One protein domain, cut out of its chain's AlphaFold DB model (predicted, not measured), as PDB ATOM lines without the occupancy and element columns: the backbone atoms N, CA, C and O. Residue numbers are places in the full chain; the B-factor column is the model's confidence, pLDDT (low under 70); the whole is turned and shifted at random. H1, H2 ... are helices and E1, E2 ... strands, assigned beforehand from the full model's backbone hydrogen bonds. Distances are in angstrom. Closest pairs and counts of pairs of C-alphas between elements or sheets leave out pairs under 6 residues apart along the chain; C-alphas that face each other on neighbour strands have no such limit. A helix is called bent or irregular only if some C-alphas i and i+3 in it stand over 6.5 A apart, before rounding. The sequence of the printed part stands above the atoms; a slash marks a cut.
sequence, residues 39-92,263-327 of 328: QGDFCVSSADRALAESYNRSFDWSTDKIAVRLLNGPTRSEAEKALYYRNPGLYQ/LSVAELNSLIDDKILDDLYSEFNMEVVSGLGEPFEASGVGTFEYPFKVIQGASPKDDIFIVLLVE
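AT A GLANCE: This is residues 39 to 92 and 263 to 327 of the 328 residues of an uncharacterized protein of Deltaproteobacteria bacterium (UniProt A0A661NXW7). A strongly twisted sheet of four strands is the middle of three layers, with helices on both faces: H2 and H3 cover one face, and H1 packs on the other, beside E4 of the small hairpin E3 and E4. The 119 printed residues, of mixed class, have three named helices and six named strands, in the order H1 E1 H2 H3 E2 E3 E4 E5 E6. The mixed sheet runs E1 E6 E5 E2. The whole is compact, with a radius of gyration of the C-alphas of 13.0 A, and spans 36 by 30 by 21 A.

IN THESE COORDINATES: Find C-alpha 46 at (100.004, 88.341, 67.287); from there H1 runs to residue 56. Next come E1, residues 66 to 71, and H2, 76 to 84. Past the cut, H3, residues 265 to 280, runs 20.1 A and is only just irregular, C-alphas 274 and 277 being 6.6 A apart. Then find E2 at 285 to 290, E3 at 296 to 298, E4 at 302 to 304 and E5 at 309 to 315. E6, 317 to 326, runs 25.6 A to C-alpha 326 at (99.991, 79.077, 75.541).

HOW THE PARTS SIT: Look first at E1 and E6, parallel, with N 69 and O 323 2.8 A apart. The hairpin E5 and E6 has N 322 and O 311 at 2.8 A; antiparallel E5 and E2 have N 312 and O 287 at 2.8 A. In the hairpin E3 and E4, N 298 and O 302 are 2.9 A apart. H1's height over the sheet is 8.6 A; its closest C-alphas to E1 are Ala 52 and Val 68, 5.9 A. On the opposite face, H2 and H3 touch at a steep tilt of 49 degrees, the closest C-alphas being Glu 80 and Ile 276, 7.0 A. Every O i to N i+4 pair is within hydrogen-bond range in H1 and H2, and 10 of 12 in H3.

THE WHOLE: The C-alphas farthest apart are Gln 39 and Gln 92, 38.4 A. Residues 93 to 262 are not printed; C-alphas 92 and 263 are 31.6 A apart. Of the links printed whole, none is long. Look for pLDDT under 70 at residues 315 to 317.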
ATOM      1  N   GLN A  39     111.414  85.913  77.528       76.25
ATOM      2  CA  GLN A  39     112.179  84.662  77.572       76.25
ATOM      3  C   GLN A  39     111.922  83.908  78.885       76.25
ATOM      4  O   GLN A  39     112.347  84.350  79.952       76.25
ATOM      5  N   GLY A  40     111.267  82.749  78.784       80.69
ATOM      6  CA  GLY A  40     110.958  81.876  79.919       80.69
ATOM      7  C   GLY A  40     109.554  82.035  80.508       80.69
ATOM      8  O   GLY A  40     109.248  81.316  81.457       80.69
ATOM      9  N   ASP A  41     108.714  82.902  79.940       89.81
ATOM     10  CA  ASP A  41     107.294  83.036  80.285       89.81
ATOM     11  C   ASP A  41     106.397  82.518  79.145       89.81
ATOM     12  O   ASP A  41     106.847  82.278  78.023       89.81
ATOM     13  N   PHE A  42     105.104  82.343  79.428       94.00
ATOM     14  CA  PHE A  42     104.105  82.079  78.393       94.00
ATOM     15  C   PHE A  42     103.908  83.317  77.518       94.00
ATOM     16  O   PHE A  42     103.701  84.421  78.024       94.00
ATOM     17  N   CYS A  43     103.950  83.136  76.201       93.19
ATOM     18  CA  CYS A  43     103.665  84.195  75.249       93.19
ATOM     19  C   CYS A  43     103.177  83.608  73.926       93.19
ATOM     20  O   CYS A  43     103.645  82.556  73.497       93.19
ATOM     21  N   VAL A  44     102.257  84.316  73.269       93.81
ATOM     22  CA  VAL A  44     101.811  84.018  71.905       93.81
ATOM     23  C   VAL A  44     101.863  85.313  71.114       93.81
ATOM     24  O   VAL A  44     101.154  86.267  71.451       93.81
ATOM     25  N   SER A  45     102.693  85.356  70.071       93.38
ATOM     26  CA  SER A  45     102.778  86.537  69.214       93.38
ATOM     27  C   SER A  45     101.450  86.778  68.491       93.38
ATOM     28  O   SER A  45     100.650  85.862  68.265       93.38
ATOM     29  N   SER A  46     101.189  88.025  68.094       92.69
ATOM     30  CA  SER A  46     100.004  88.341  67.287       92.69
ATOM     31  C   SER A  46     100.025  87.617  65.934       92.69
ATOM     32  O   SER A  46      98.965  87.243  65.430       92.69
ATOM     33  N   ALA A  47     101.218  87.371  65.380       94.19
ATOM     34  CA  ALA A  47     101.418  86.613  64.152       94.19
ATOM     35  C   ALA A  47     101.084  85.122  64.332       94.19
ATOM     36  O   ALA A  47     100.271  84.600  63.567       94.19
ATOM     37  N   ASP A  48     101.623  84.467  65.368       95.75
ATOM     38  CA  ASP A  48     101.360  83.049  65.661       95.75
ATOM     39  C   ASP A  48      99.878  82.809  65.948       95.75
ATOM     40  O   ASP A  48      99.282  81.857  65.442       95.75
ATOM     41  N   ARG A  49      99.246  83.718  66.703       96.38
ATOM     42  CA  ARG A  49      97.802  83.686  66.950       96.38
ATOM     43  C   ARG A  49      97.005  83.790  65.656       96.38
ATOM     44  O   ARG A  49      96.143  82.953  65.411       96.38
ATOM     45  N   ALA A  50      97.278  84.802  64.832       96.38
ATOM     46  CA  ALA A  50      96.547  85.002  63.583       96.38
ATOM     47  C   ALA A  50      96.721  83.811  62.626       96.38
ATOM     48  O   ALA A  50      95.769  83.415  61.946       96.38
ATOM     49  N   LEU A  51      97.917  83.216  62.599       97.38
ATOM     50  CA  LEU A  51      98.198  82.005  61.837       97.38
ATOM     51  C   LEU A  51      97.385  80.814  62.361       97.38
ATOM     52  O   LEU A  51      96.685  80.167  61.579       97.38
ATOM     53  N   ALA A  52      97.416  80.570  63.674       97.44
ATOM     54  CA  ALA A  52      96.663  79.505  64.330       97.44
ATOM     55  C   ALA A  52      95.152  79.638  64.101       97.44
ATOM     56  O   ALA A  52      94.503  78.683  63.679       97.44
ATOM     57  N   GLU A  53      94.587  80.827  64.317       96.88
ATOM     58  CA  GLU A  53      93.168  81.114  64.085       96.88
ATOM     59  C   GLU A  53      92.789  80.927  62.615       96.88
ATOM     60  O   GLU A  53      91.732  80.374  62.303       96.88
ATOM     61  N   SER A  54      93.647  81.362  61.688       97.06
ATOM     62  CA  SER A  54      93.376  81.181  60.268       97.06
ATOM     63  C   SER A  54      93.377  79.708  59.871       97.06
ATOM     64  O   SER A  54      92.468  79.301  59.147       97.06
ATOM     65  N   TYR A  55      94.348  78.929  60.352       97.38
ATOM     66  CA  TYR A  55      94.452  77.493  60.091       97.38
ATOM     67  C   TYR A  55      93.284  76.711  60.703       97.38
ATOM     68  O   TYR A  55      92.624  75.934  60.015       97.38
ATOM     69  N   ASN A  56      92.956  76.983  61.969       96.44
ATOM     70  CA  ASN A  56      91.930  76.252  62.712       96.44
ATOM     71  C   ASN A  56      90.515  76.401  62.129       96.44
ATOM     72  O   ASN A  56      89.669  75.550  62.386       96.44
ATOM     73  N   ARG A  57      90.242  77.422  61.301       95.38
ATOM     74  CA  ARG A  57      88.955  77.560  60.587       95.38
ATOM     75  C   ARG A  57      88.709  76.486  59.528       95.38
ATOM     76  O   ARG A  57      87.558  76.267  59.165       95.38
ATOM     77  N   SER A  58      89.766  75.878  58.999       95.12
ATOM     78  CA  SER A  58      89.686  74.809  57.997       95.12
ATOM     79  C   SER A  58      90.267  73.488  58.488       95.12
ATOM     80  O   SER A  58      90.359  72.559  57.694       95.12
ATOM     81  N   PHE A  59      90.690  73.423  59.753       95.38
ATOM     82  CA  PHE A  59      91.288  72.230  60.332       95.38
ATOM     83  C   PHE A  59      90.277  71.082  60.378       95.38
ATOM     84  O   PHE A  59      89.172  71.227  60.907       95.38
ATOM     85  N   ASP A  60      90.698  69.928  59.884       93.44
ATOM     86  CA  ASP A  60      89.958  68.678  59.913       93.44
ATOM     87  C   ASP A  60      90.858  67.564  60.453       93.44
ATOM     88  O   ASP A  60      91.686  66.994  59.745       93.44
ATOM     89  N   TRP A  61      90.658  67.196  61.717       92.81
ATOM     90  CA  TRP A  61      91.415  66.131  62.380       92.81
ATOM     91  C   TRP A  61      91.363  64.766  61.669       92.81
ATOM     92  O   TRP A  61      92.286  63.957  61.821       92.81
ATOM     93  N   SER A  62      90.333  64.513  60.853       91.12
ATOM     94  CA  SER A  62      90.194  63.268  60.096       91.12
ATOM     95  C   SER A  62      91.166  63.179  58.923       91.12
ATOM     96  O   SER A  62      91.617  62.084  58.576       91.12
ATOM     97  N   THR A  63      91.624  64.310  58.381       92.38
ATOM     98  CA  THR A  63      92.495  64.363  57.194       92.38
ATOM     99  C   THR A  63      93.826  65.059  57.451       92.38
ATOM    100  O   THR A  63      94.863  64.537  57.035       92.38
ATOM    101  N   ASP A  64      93.834  66.144  58.216       94.38
ATOM    102  CA  ASP A  64      95.034  66.893  58.559       94.38
ATOM    103  C   ASP A  64      96.011  66.078  59.409       94.38
ATOM    104  O   ASP A  64      95.661  65.088  60.061       94.38
ATOM    105  N   LYS A  65      97.274  66.503  59.364       94.56
ATOM    106  CA  LYS A  65      98.373  65.963  60.173       94.56
ATOM    107  C   LYS A  65      98.894  66.958  61.203       94.56
ATOM    108  O   LYS A  65      99.677  66.580  62.062       94.56
ATOM    109  N   ILE A  66      98.497  68.223  61.111       95.50
ATOM    110  CA  ILE A  66      98.985  69.283  61.987       95.50
ATOM    111  C   ILE A  66      97.805  69.786  62.800       95.50
ATOM    112  O   ILE A  66      96.766  70.132  62.260       95.50
ATOM    113  N   ALA A  67      97.954  69.810  64.111       96.88
ATOM    114  CA  ALA A  67      97.002  70.383  65.038       96.88
ATOM    115  C   ALA A  67      97.654  71.602  65.685       96.88
ATOM    116  O   ALA A  67      98.655  71.472  66.380       96.88
ATOM    117  N   VAL A  68      97.087  72.790  65.481       97.75
ATOM    118  CA  VAL A  68      97.554  74.006  66.157       97.75
ATOM    119  C   VAL A  68      96.586  74.321  67.286       97.75
ATOM    120  O   VAL A  68      95.368  74.341  67.090       97.75
ATOM    121  N   ARG A  69      97.107  74.511  68.496       97.50
ATOM    122  CA  ARG A  69      96.300  74.634  69.710       97.50
ATOM    123  C   ARG A  69      96.667  75.893  70.459       97.50
ATOM    124  O   ARG A  69      97.802  76.051  70.888       97.50
ATOM    125  N   LEU A  70      95.676  76.758  70.618       97.00
ATOM    126  CA  LEU A  70      95.769  77.945  71.446       97.00
ATOM    127  C   LEU A  70      95.121  77.635  72.797       97.00
ATOM    128  O   LEU A  70      93.917  77.390  72.854       97.00
ATOM    129  N   LEU A  71      95.926  77.594  73.854       96.69
ATOM    130  CA  LEU A  71      95.461  77.378  75.220       96.69
ATOM    131  C   LEU A  71      95.121  78.732  75.838       96.69
ATOM    132  O   LEU A  71      95.986  79.609  75.893       96.69
ATOM    133  N   ASN A  72      93.907  78.867  76.376       93.56
ATOM    134  CA  ASN A  72      93.423  80.086  77.043       93.56
ATOM    135  C   ASN A  72      93.939  80.192  78.494       93.56
ATOM    136  O   ASN A  72      93.186  80.441  79.439       93.56
ATOM    137  N   GLY A  73      95.231  79.933  78.678       94.81
ATOM    138  CA  GLY A  73      95.915  79.893  79.963       94.81
ATOM    139  C   GLY A  73      96.587  78.544  80.255       94.81
ATOM    140  O   GLY A  73      96.224  77.513  79.684       94.81
ATOM    141  N   PRO A  74      97.557  78.525  81.180       96.88
ATOM    142  CA  PRO A  74      98.364  77.353  81.484       96.88
ATOM    143  C   PRO A  74      97.703  76.495  82.569       96.88
ATOM    144  O   PRO A  74      98.257  76.328  83.650       96.88
ATOM    145  N   THR A  75      96.494  75.987  82.343       97.31
ATOM    146  CA  THR A  75      95.851  75.059  83.295       97.31
ATOM    147  C   THR A  75      96.014  73.615  82.836       97.31
ATOM    148  O   THR A  75      96.256  73.344  81.657       97.31
ATOM    149  N   ARG A  76      95.857  72.666  83.766       97.06
ATOM    150  CA  ARG A  76      95.878  71.237  83.432       97.06
ATOM    151  C   ARG A  76      94.778  70.875  82.433       97.06
ATOM    152  O   ARG A  76      95.069  70.241  81.422       97.06
ATOM    153  N   SER A  77      93.549  71.325  82.697       96.81
ATOM    154  CA  SER A  77      92.397  71.109  81.811       96.81
ATOM    155  C   SER A  77      92.655  71.620  80.386       96.81
ATOM    156  O   SER A  77      92.428  70.890  79.424       96.81
ATOM    157  N   GLU A  78      93.194  72.837  80.228       97.31
ATOM    158  CA  GLU A  78      93.494  73.396  78.900       97.31
ATOM    159  C   GLU A  78      94.590  72.609  78.174       97.31
ATOM    160  O   GLU A  78      94.471  72.362  76.974       97.31
ATOM    161  N   ALA A  79      95.630  72.166  78.886       97.00
ATOM    162  CA  ALA A  79      96.716  71.379  78.307       97.00
ATOM    163  C   ALA A  79      96.249  70.003  77.815       97.00
ATOM    164  O   ALA A  79      96.524  69.618  76.676       97.00
ATOM    165  N   GLU A  80      95.500  69.276  78.645       96.00
ATOM    166  CA  GLU A  80      94.947  67.968  78.289       96.00
ATOM    167  C   GLU A  80      93.907  68.094  77.165       96.00
ATOM    168  O   GLU A  80      93.927  67.303  76.220       96.00
ATOM    169  N   LYS A  81      93.063  69.136  77.191       95.88
ATOM    170  CA  LYS A  81      92.128  69.449  76.101       95.88
ATOM    171  C   LYS A  81      92.858  69.740  74.795       95.88
ATOM    172  O   LYS A  81      92.508  69.160  73.773       95.88
ATOM    173  N   ALA A  82      93.884  70.589  74.815       96.00
ATOM    174  CA  ALA A  82      94.664  70.923  73.628       96.00
ATOM    175  C   ALA A  82      95.295  69.682  72.985       96.00
ATOM    176  O   ALA A  82      95.260  69.537  71.761       96.00
ATOM    177  N   LEU A  83      95.836  68.780  73.803       95.00
ATOM    178  CA  LEU A  83      96.515  67.586  73.317       95.00
ATOM    179  C   LEU A  83      95.548  66.503  72.852       95.00
ATOM    180  O   LEU A  83      95.783  65.918  71.797       95.00
ATOM    181  N   TYR A  84      94.462  66.259  73.583       93.88
ATOM    182  CA  TYR A  84      93.565  65.132  73.332       93.88
ATOM    183  C   TYR A  84      92.407  65.468  72.390       93.88
ATOM    184  O   TYR A  84      92.070  64.669  71.512       93.88
ATOM    185  N   TYR A  85      91.802  66.651  72.524       94.94
ATOM    186  CA  TYR A  85      90.619  67.009  71.748       94.94
ATOM    187  C   TYR A  85      90.951  67.181  70.265       94.94
ATOM    188  O   TYR A  85      91.845  67.947  69.874       94.94
ATOM    189  N   ARG A  86      90.203  66.457  69.422       93.25
ATOM    190  CA  ARG A  86      90.365  66.436  67.961       93.25
ATOM    191  C   ARG A  86      91.822  66.243  67.525       93.25
ATOM    192  O   ARG A  86      92.302  66.900  66.599       93.25
ATOM    193  N   ASN A  87      92.555  65.389  68.233       93.38
ATOM    194  CA  ASN A  87      93.932  65.052  67.904       93.38
ATOM    195  C   ASN A  87      93.961  64.149  66.657       93.38
ATOM    196  O   ASN A  87      93.399  63.052  66.708       93.38
ATOM    197  N   PRO A  88      94.630  64.547  65.557       92.19
ATOM    198  CA  PRO A  88      94.685  63.733  64.344       92.19
ATOM    199  C   PRO A  88      95.273  62.332  64.544       92.19
ATOM    200  O   PRO A  88      94.952  61.430  63.775       92.19
ATOM    201  N   GLY A  89      96.126  62.141  65.557       89.75
ATOM    202  CA  GLY A  89      96.733  60.844  65.880       89.75
ATOM    203  C   GLY A  89      95.830  59.917  66.674       89.75
ATOM    204  O   GLY A  89      96.063  58.712  66.718       89.75
ATOM    205  N   LEU A  90      94.765  60.470  67.251       90.19
ATOM    206  CA  LEU A  90      93.710  59.716  67.918       90.19
ATOM    207  C   LEU A  90      92.489  59.504  67.020       90.19
ATOM    208  O   LEU A  90      91.588  58.764  67.407       90.19
ATOM    209  N   TYR A  91      92.444  60.135  65.841       90.88
ATOM    210  CA  TYR A  91      91.338  59.950  64.913       90.88
ATOM    211  C   TYR A  91      91.258  58.492  64.462       90.88
ATOM    212  O   TYR A  91      92.233  57.901  63.989       90.88
ATOM    213  N   GLN A  92      90.060  57.926  64.567       88.44
ATOM    214  CA  GLN A  92      89.773  56.583  64.103       88.44
ATOM    215  C   GLN A  92      88.700  56.648  63.025       88.44
ATOM    216  O   GLN A  92      87.583  57.077  63.277       88.44
ATOM    217  N   LEU A 263      99.366  76.893  86.125       97.25
ATOM    218  CA  LEU A 263     100.680  76.284  86.206       97.25
ATOM    219  C   LEU A 263     101.733  77.290  85.744       97.25
ATOM    220  O   LEU A 263     101.499  78.087  84.837       97.25
ATOM    221  N   SER A 264     102.911  77.245  86.350       97.06
ATOM    222  CA  SER A 264     104.113  77.871  85.801       97.06
ATOM    223  C   SER A 264     104.599  77.138  84.545       97.06
ATOM    224  O   SER A 264     104.206  76.003  84.276       97.06
ATOM    225  N   VAL A 265     105.520  77.749  83.794       95.88
ATOM    226  CA  VAL A 265     106.168  77.110  82.632       95.88
ATOM    227  C   VAL A 265     106.798  75.762  82.998       95.88
ATOM    228  O   VAL A 265     106.683  74.803  82.238       95.88
ATOM    229  N   ALA A 266     107.444  75.659  84.164       96.12
ATOM    230  CA  ALA A 266     108.060  74.414  84.619       96.12
ATOM    231  C   ALA A 266     107.013  73.336  84.946       96.12
ATOM    232  O   ALA A 266     107.168  72.188  84.535       96.12
ATOM    233  N   GLU A 267     105.935  73.710  85.640       97.00
ATOM    234  CA  GLU A 267     104.846  72.789  85.985       97.00
ATOM    235  C   GLU A 267     104.084  72.319  84.742       97.00
ATOM    236  O   GLU A 267     103.793  71.132  84.636       97.00
ATOM    237  N   LEU A 268     103.812  73.204  83.774       97.25
ATOM    238  CA  LEU A 268     103.154  72.814  82.524       97.25
ATOM    239  C   LEU A 268     104.045  71.900  81.671       97.25
ATOM    240  O   LEU A 268     103.548  70.946  81.079       97.25
ATOM    241  N   ASN A 269     105.358  72.155  81.626       95.81
ATOM    242  CA  ASN A 269     106.293  71.259  80.944       95.81
ATOM    243  C   ASN A 269     106.297  69.863  81.573       95.81
ATOM    244  O   ASN A 269     106.116  68.897  80.841       95.81
ATOM    245  N   SER A 270     106.434  69.774  82.900       95.81
ATOM    246  CA  SER A 270     106.402  68.495  83.624       95.81
ATOM    247  C   SER A 270     105.055  67.787  83.474       95.81
ATOM    248  O   SER A 270     105.029  66.589  83.228       95.81
ATOM    249  N   LEU A 271     103.931  68.513  83.518       95.50
ATOM    250  CA  LEU A 271     102.620  67.928  83.232       95.50
ATOM    251  C   LEU A 271     102.585  67.305  81.829       95.50
ATOM    252  O   LEU A 271     102.120  66.182  81.669       95.50
ATOM    253  N   ILE A 272     103.045  68.021  80.804       95.69
ATOM    254  CA  ILE A 272     102.998  67.493  79.439       95.69
ATOM    255  C   ILE A 272     103.918  66.281  79.299       95.69
ATOM    256  O   ILE A 272     103.457  65.244  78.834       95.69
ATOM    257  N   ASP A 273     105.173  66.396  79.725       93.81
ATOM    258  CA  ASP A 273     106.186  65.366  79.491       93.81
ATOM    259  C   ASP A 273     105.947  64.133  80.369       93.81
ATOM    260  O   ASP A 273     105.832  63.027  79.854       93.81
ATOM    261  N   ASP A 274     105.789  64.332  81.679       90.88
ATOM    262  CA  ASP A 274     105.790  63.239  82.658       90.88
ATOM    263  C   ASP A 274     104.403  62.617  82.873       90.88
ATOM    264  O   ASP A 274     104.295  61.559  83.492       90.88
ATOM    265  N   LYS A 275     103.327  63.299  82.459       90.56
ATOM    266  CA  LYS A 275     101.947  62.840  82.695       90.56
ATOM    267  C   LYS A 275     101.165  62.657  81.415       90.56
ATOM    268  O   LYS A 275     100.623  61.584  81.184       90.56
ATOM    269  N   ILE A 276     101.071  63.680  80.573       91.69
ATOM    270  CA  ILE A 276     100.217  63.570  79.389       91.69
ATOM    271  C   ILE A 276     100.851  62.622  78.369       91.69
ATOM    272  O   ILE A 276     100.198  61.674  77.942       91.69
ATOM    273  N   LEU A 277     102.106  62.840  77.981       91.50
ATOM    274  CA  LEU A 277     102.758  61.985  76.987       91.50
ATOM    275  C   LEU A 277     102.975  60.562  77.519       91.50
ATOM    276  O   LEU A 277     102.624  59.604  76.834       91.50
ATOM    277  N   ASP A 278     103.451  60.429  78.757       88.12
ATOM    278  CA  ASP A 278     103.720  59.121  79.356       88.12
ATOM    279  C   ASP A 278     102.446  58.333  79.702       88.12
ATOM    280  O   ASP A 278     102.347  57.164  79.331       88.12
ATOM    281  N   ASP A 279     101.453  58.928  80.376       85.62
ATOM    282  CA  ASP A 279     100.273  58.181  80.836       85.62
ATOM    283  C   ASP A 279      99.179  58.135  79.754       85.62
ATOM    284  O   ASP A 279      98.723  57.054  79.363       85.62
ATOM    285  N   LEU A 280      98.759  59.302  79.244       81.62
ATOM    286  CA  LEU A 280      97.619  59.419  78.319       81.62
ATOM    287  C   LEU A 280      97.959  58.936  76.903       81.62
ATOM    288  O   LEU A 280      97.085  58.405  76.214       81.62
ATOM    289  N   TYR A 281      99.217  59.088  76.485       84.75
ATOM    290  CA  TYR A 281      99.712  58.635  75.186       84.75
ATOM    291  C   TYR A 281     100.631  57.415  75.275       84.75
ATOM    292  O   TYR A 281     101.287  57.106  74.294       84.75
ATOM    293  N   SER A 282     100.621  56.643  76.366       83.69
ATOM    294  CA  SER A 282     101.438  55.416  76.494       83.69
ATOM    295  C   SER A 282     101.314  54.426  75.320       83.69
ATOM    296  O   SER A 282     102.247  53.671  75.039       83.69
ATOM    297  N   GLU A 283     100.176  54.411  74.621       83.06
ATOM    298  CA  GLU A 283      99.931  53.559  73.446       83.06
ATOM    299  C   GLU A 283     100.356  54.196  72.106       83.06
ATOM    300  O   GLU A 283     100.340  53.533  71.066       83.06
ATOM    301  N   PHE A 284     100.750  55.469  72.113       83.69
ATOM    302  CA  PHE A 284     101.099  56.268  70.944       83.69
ATOM    303  C   PHE A 284     102.525  56.796  71.089       83.69
ATOM    304  O   PHE A 284     102.872  57.434  72.073       83.69
ATOM    305  N   ASN A 285     103.370  56.582  70.083       85.88
ATOM    306  CA  ASN A 285     104.719  57.135  70.129       85.88
ATOM    307  C   ASN A 285     104.659  58.649  69.868       85.88
ATOM    308  O   ASN A 285     104.648  59.068  68.710       85.88
ATOM    309  N   MET A 286     104.547  59.432  70.940       89.69
ATOM    310  CA  MET A 286     104.524  60.892  70.937       89.69
ATOM    311  C   MET A 286     105.814  61.410  71.578       89.69
ATOM    312  O   MET A 286     106.158  61.002  72.684       89.69
ATOM    313  N   GLU A 287     106.519  62.320  70.914       92.25
ATOM    314  CA  GLU A 287     107.765  62.904  71.415       92.25
ATOM    315  C   GLU A 287     107.812  64.418  71.208       92.25
ATOM    316  O   GLU A 287     107.237  64.961  70.266       92.25
ATOM    317  N   VAL A 288     108.513  65.122  72.094       94.00
ATOM    318  CA  VAL A 288     108.745  66.563  71.949       94.00
ATOM    319  C   VAL A 288     109.869  66.796  70.944       94.00
ATOM    320  O   VAL A 288     110.971  66.277  71.114       94.00
ATOM    321  N   VAL A 289     109.606  67.614  69.924       94.81
ATOM    322  CA  VAL A 289     110.558  67.900  68.831       94.81
ATOM    323  C   VAL A 289     110.988  69.362  68.743       94.81
ATOM    324  O   VAL A 289     111.966  69.667  68.065       94.81
ATOM    325  N   SER A 290     110.277  70.266  69.420       92.94
ATOM    326  CA  SER A 290     110.673  71.667  69.601       92.94
ATOM    327  C   SER A 290     110.129  72.198  70.930       92.94
ATOM    328  O   SER A 290     109.025  71.828  71.355       92.94
ATOM    329  N   GLY A 291     110.931  73.022  71.606       87.88
ATOM    330  CA  GLY A 291     110.619  73.610  72.907       87.88
ATOM    331  C   GLY A 291     110.246  75.092  72.856       87.88
ATOM    332  O   GLY A 291     110.145  75.712  71.799       87.88
ATOM    333  N   LEU A 292     110.057  75.669  74.045       87.12
ATOM    334  CA  LEU A 292     109.670  77.067  74.215       87.12
ATOM    335  C   LEU A 292     110.664  78.017  73.532       87.12
ATOM    336  O   LEU A 292     111.836  78.077  73.912       87.12
ATOM    337  N   GLY A 293     110.161  78.814  72.588       79.06
ATOM    338  CA  GLY A 293     110.929  79.860  71.905       79.06
ATOM    339  C   GLY A 293     111.823  79.362  70.766       79.06
ATOM    340  O   GLY A 293     112.665  80.122  70.288       79.06
ATOM    341  N   GLU A 294     111.659  78.112  70.334       91.50
ATOM    342  CA  GLU A 294     112.316  77.567  69.147       91.50
ATOM    343  C   GLU A 294     111.345  77.601  67.953       91.50
ATOM    344  O   GLU A 294     110.353  76.864  67.959       91.50
ATOM    345  N   PRO A 295     111.605  78.423  66.914       94.94
ATOM    346  CA  PRO A 295     110.715  78.510  65.764       94.94
ATOM    347  C   PRO A 295     110.477  77.152  65.100       94.94
ATOM    348  O   PRO A 295     111.396  76.339  64.956       94.94
ATOM    349  N   PHE A 296     109.251  76.920  64.641       96.44
ATOM    350  CA  PHE A 296     108.838  75.671  64.011       96.44
ATOM    351  C   PHE A 296     108.132  75.919  62.678       96.44
ATOM    352  O   PHE A 296     107.109  76.597  62.621       96.44
ATOM    353  N   GLU A 297     108.655  75.321  61.606       97.06
ATOM    354  CA  GLU A 297     108.023  75.345  60.286       97.06
ATOM    355  C   GLU A 297     107.027  74.189  60.147       97.06
ATOM    356  O   GLU A 297     107.398  73.031  59.941       97.06
ATOM    357  N   ALA A 298     105.739  74.516  60.219       95.44
ATOM    358  CA  ALA A 298     104.642  73.591  59.994       95.44
ATOM    359  C   ALA A 298     104.298  73.560  58.496       95.44
ATOM    360  O   ALA A 298     103.613  74.447  57.983       95.44
ATOM    361  N   SER A 299     104.765  72.533  57.782       93.75
ATOM    362  CA  SER A 299     104.555  72.393  56.331       93.75
ATOM    363  C   SER A 299     103.078  72.538  55.937       93.75
ATOM    364  O   SER A 299     102.221  71.796  56.413       93.75
ATOM    365  N   GLY A 300     102.781  73.491  55.048       93.19
ATOM    366  CA  GLY A 300     101.416  73.789  54.594       93.19
ATOM    367  C   GLY A 300     100.618  74.728  55.507       93.19
ATOM    368  O   GLY A 300      99.536  75.156  55.114       93.19
ATOM    369  N   VAL A 301     101.161  75.089  56.671       96.25
ATOM    370  CA  VAL A 301     100.587  76.069  57.605       96.25
ATOM    371  C   VAL A 301     101.431  77.344  57.596       96.25
ATOM    372  O   VAL A 301     100.926  78.399  57.223       96.25
ATOM    373  N   GLY A 302     102.720  77.241  57.924       97.00
ATOM    374  CA  GLY A 302     103.670  78.353  58.014       97.00
ATOM    375  C   GLY A 302     104.636  78.198  59.190       97.00
ATOM    376  O   GLY A 302     104.679  77.146  59.832       97.00
ATOM    377  N   THR A 303     105.388  79.257  59.485       97.44
ATOM    378  CA  THR A 303     106.318  79.294  60.620       97.44
ATOM    379  C   THR A 303     105.611  79.808  61.869       97.44
ATOM    380  O   THR A 303     104.989  80.869  61.828       97.44
ATOM    381  N   PHE A 304     105.735  79.071  62.971       96.25
ATOM    382  CA  PHE A 304     105.430  79.559  64.313       96.25
ATOM    383  C   PHE A 304     106.724  80.032  64.962       96.25
ATOM    384  O   PHE A 304     107.654  79.238  65.093       96.25
ATOM    385  N   GLU A 305     106.803  81.299  65.354       94.44
ATOM    386  CA  GLU A 305     108.041  81.894  65.876       94.44
ATOM    387  C   GLU A 305     108.260  81.548  67.353       94.44
ATOM    388  O   GLU A 305     109.387  81.277  67.769       94.44
ATOM    389  N   TYR A 306     107.181  81.500  68.142       92.69
ATOM    390  CA  TYR A 306     107.246  81.231  69.581       92.69
ATOM    391  C   TYR A 306     106.272  80.124  70.005       92.69
ATOM    392  O   TYR A 306     105.392  80.365  70.838       92.69
ATOM    393  N   PRO A 307     106.393  78.890  69.476       95.06
ATOM    394  CA  PRO A 307     105.642  77.785  70.041       95.06
ATOM    395  C   PRO A 307     106.074  77.562  71.494       95.06
ATOM    396  O   PRO A 307     107.250  77.689  71.845       95.06
ATOM    397  N   PHE A 308     105.118  77.210  72.353       95.81
ATOM    398  CA  PHE A 308     105.442  76.741  73.698       95.81
ATOM    399  C   PHE A 308     106.076  75.351  73.631       95.81
ATOM    400  O   PHE A 308     107.062  75.074  74.312       95.81
ATOM    401  N   LYS A 309     105.486  74.471  72.817       96.56
ATOM    402  CA  LYS A 309     105.952  73.103  72.616       96.56
ATOM    403  C   LYS A 309     105.417  72.555  71.298       96.56
ATOM    404  O   LYS A 309     104.272  72.833  70.934       96.56
ATOM    405  N   VAL A 310     106.225  71.756  70.611       97.19
ATOM    406  CA  VAL A 310     105.798  70.980  69.443       97.19
ATOM    407  C   VAL A 310     106.008  69.506  69.728       97.19
ATOM    408  O   VAL A 310     107.107  69.083  70.088       97.19
ATOM    409  N   ILE A 311     104.943  68.734  69.556       96.06
ATOM    410  CA  ILE A 311     104.932  67.291  69.786       96.06
ATOM    411  C   ILE A 311     104.713  66.593  68.454       96.06
ATOM    412  O   ILE A 311     103.776  66.931  67.730       96.06
ATOM    413  N   GLN A 312     105.565  65.625  68.138       94.56
ATOM    414  CA  GLN A 312     105.419  64.746  66.991       94.56
ATOM    415  C   GLN A 312     104.857  63.398  67.440       94.56
ATOM    416  O   GLN A 312     105.321  62.826  68.418       94.56
ATOM    417  N   GLY A 313     103.869  62.889  66.713       88.19
ATOM    418  CA  GLY A 313     103.265  61.581  66.921       88.19
ATOM    419  C   GLY A 313     103.467  60.645  65.738       88.19
ATOM    420  O   GLY A 313     103.424  61.074  64.583       88.19
ATOM    421  N   ALA A 314     103.609  59.352  66.024       71.62
ATOM    422  CA  ALA A 314     103.597  58.284  65.028       71.62
ATOM    423  C   ALA A 314     102.419  57.327  65.277       71.62
ATOM    424  O   ALA A 314     102.585  56.332  65.977       71.62
ATOM    425  N   SER A 315     101.224  57.637  64.753       63.50
ATOM    426  CA  SER A 315     100.058  56.725  64.688       63.50
ATOM    427  C   SER A 315      98.812  57.449  64.155       63.50
ATOM    428  O   SER A 315      98.662  58.635  64.423       63.50
ATOM    429  N   PRO A 316      97.843  56.785  63.497       61.31
ATOM    430  CA  PRO A 316      97.995  55.857  62.377       61.31
ATOM    431  C   PRO A 316      98.427  56.570  61.078       61.31
ATOM    432  O   PRO A 316      98.668  55.917  60.063       61.31
ATOM    433  N   LYS A 317      98.514  57.907  61.087       63.94
ATOM    434  CA  LYS A 317      99.132  58.695  60.018       63.94
ATOM    435  C   LYS A 317     100.586  58.942  60.415       63.94
ATOM    436  O   LYS A 317     100.840  59.410  61.519       63.94
ATOM    437  N   ASP A 318     101.532  58.641  59.532       73.56
ATOM    438  CA  ASP A 318     102.926  59.038  59.756       73.56
ATOM    439  C   ASP A 318     103.020  60.576  59.830       73.56
ATOM    440  O   ASP A 318     102.355  61.268  59.044       73.56
ATOM    441  N   ASP A 319     103.861  61.090  60.732       85.62
ATOM    442  CA  ASP A 319     104.218  62.509  60.895       85.62
ATOM    443  C   ASP A 319     103.069  63.440  61.315       85.62
ATOM    444  O   ASP A 319     102.720  64.386  60.601       85.62
ATOM    445  N   ILE A 320     102.475  63.184  62.482       92.56
ATOM    446  CA  ILE A 320     101.493  64.095  63.087       92.56
ATOM    447  C   ILE A 320     102.216  65.097  63.972       92.56
ATOM    448  O   ILE A 320     103.090  64.707  64.737       92.56
ATOM    449  N   PHE A 321     101.831  66.368  63.910       95.38
ATOM    450  CA  PHE A 321     102.389  67.423  64.752       95.38
ATOM    451  C   PHE A 321     101.292  68.123  65.541       95.38
ATOM    452  O   PHE A 321     100.252  68.479  64.989       95.38
ATOM    453  N   ILE A 322     101.547  68.378  66.819       96.75
ATOM    454  CA  ILE A 322     100.724  69.242  67.661       96.75
ATOM    455  C   ILE A 322     101.577  70.434  68.074       96.75
ATOM    456  O   ILE A 322     102.574  70.275  68.774       96.75
ATOM    457  N   VAL A 323     101.185  71.624  67.629       97.50
ATOM    458  CA  VAL A 323     101.823  72.895  67.979       97.50
ATOM    459  C   VAL A 323     101.010  73.541  69.091       97.50
ATOM    460  O   VAL A 323      99.851  73.906  68.881       97.50
ATOM    461  N   LEU A 324     101.608  73.678  70.274       97.94
ATOM    462  CA  LEU A 324     100.984  74.317  71.428       97.94
ATOM    463  C   LEU A 324     101.419  75.782  71.524       97.94
ATOM    464  O   LEU A 324     102.610  76.085  71.588       97.94
ATOM    465  N   LEU A 325     100.438  76.676  71.590       97.00
ATOM    466  CA  LEU A 325     100.574  78.101  71.869       97.00
ATOM    467  C   LEU A 325      99.852  78.377  73.189       97.00
ATOM    468  O   LEU A 325      98.667  78.070  73.308       97.00
ATOM    469  N   VAL A 326     100.546  78.925  74.185       96.81
ATOM    470  CA  VAL A 326      99.991  79.077  75.541       96.81
ATOM    471  C   VAL A 326      99.890  80.545  75.905       96.81
ATOM    472  O   VAL A 326     100.898  81.248  75.955       96.81
ATOM    473  N   GLU A 327      98.667  81.002  76.161       94.19
ATOM    474  CA  GLU A 327      98.427  82.353  76.650       94.19
ATOM    475  C   GLU A 327      98.873  82.526  78.112       94.19
ATOM    476  O   GLU A 327      98.763  81.582  78.903       94.19
TER     477      GLU A 327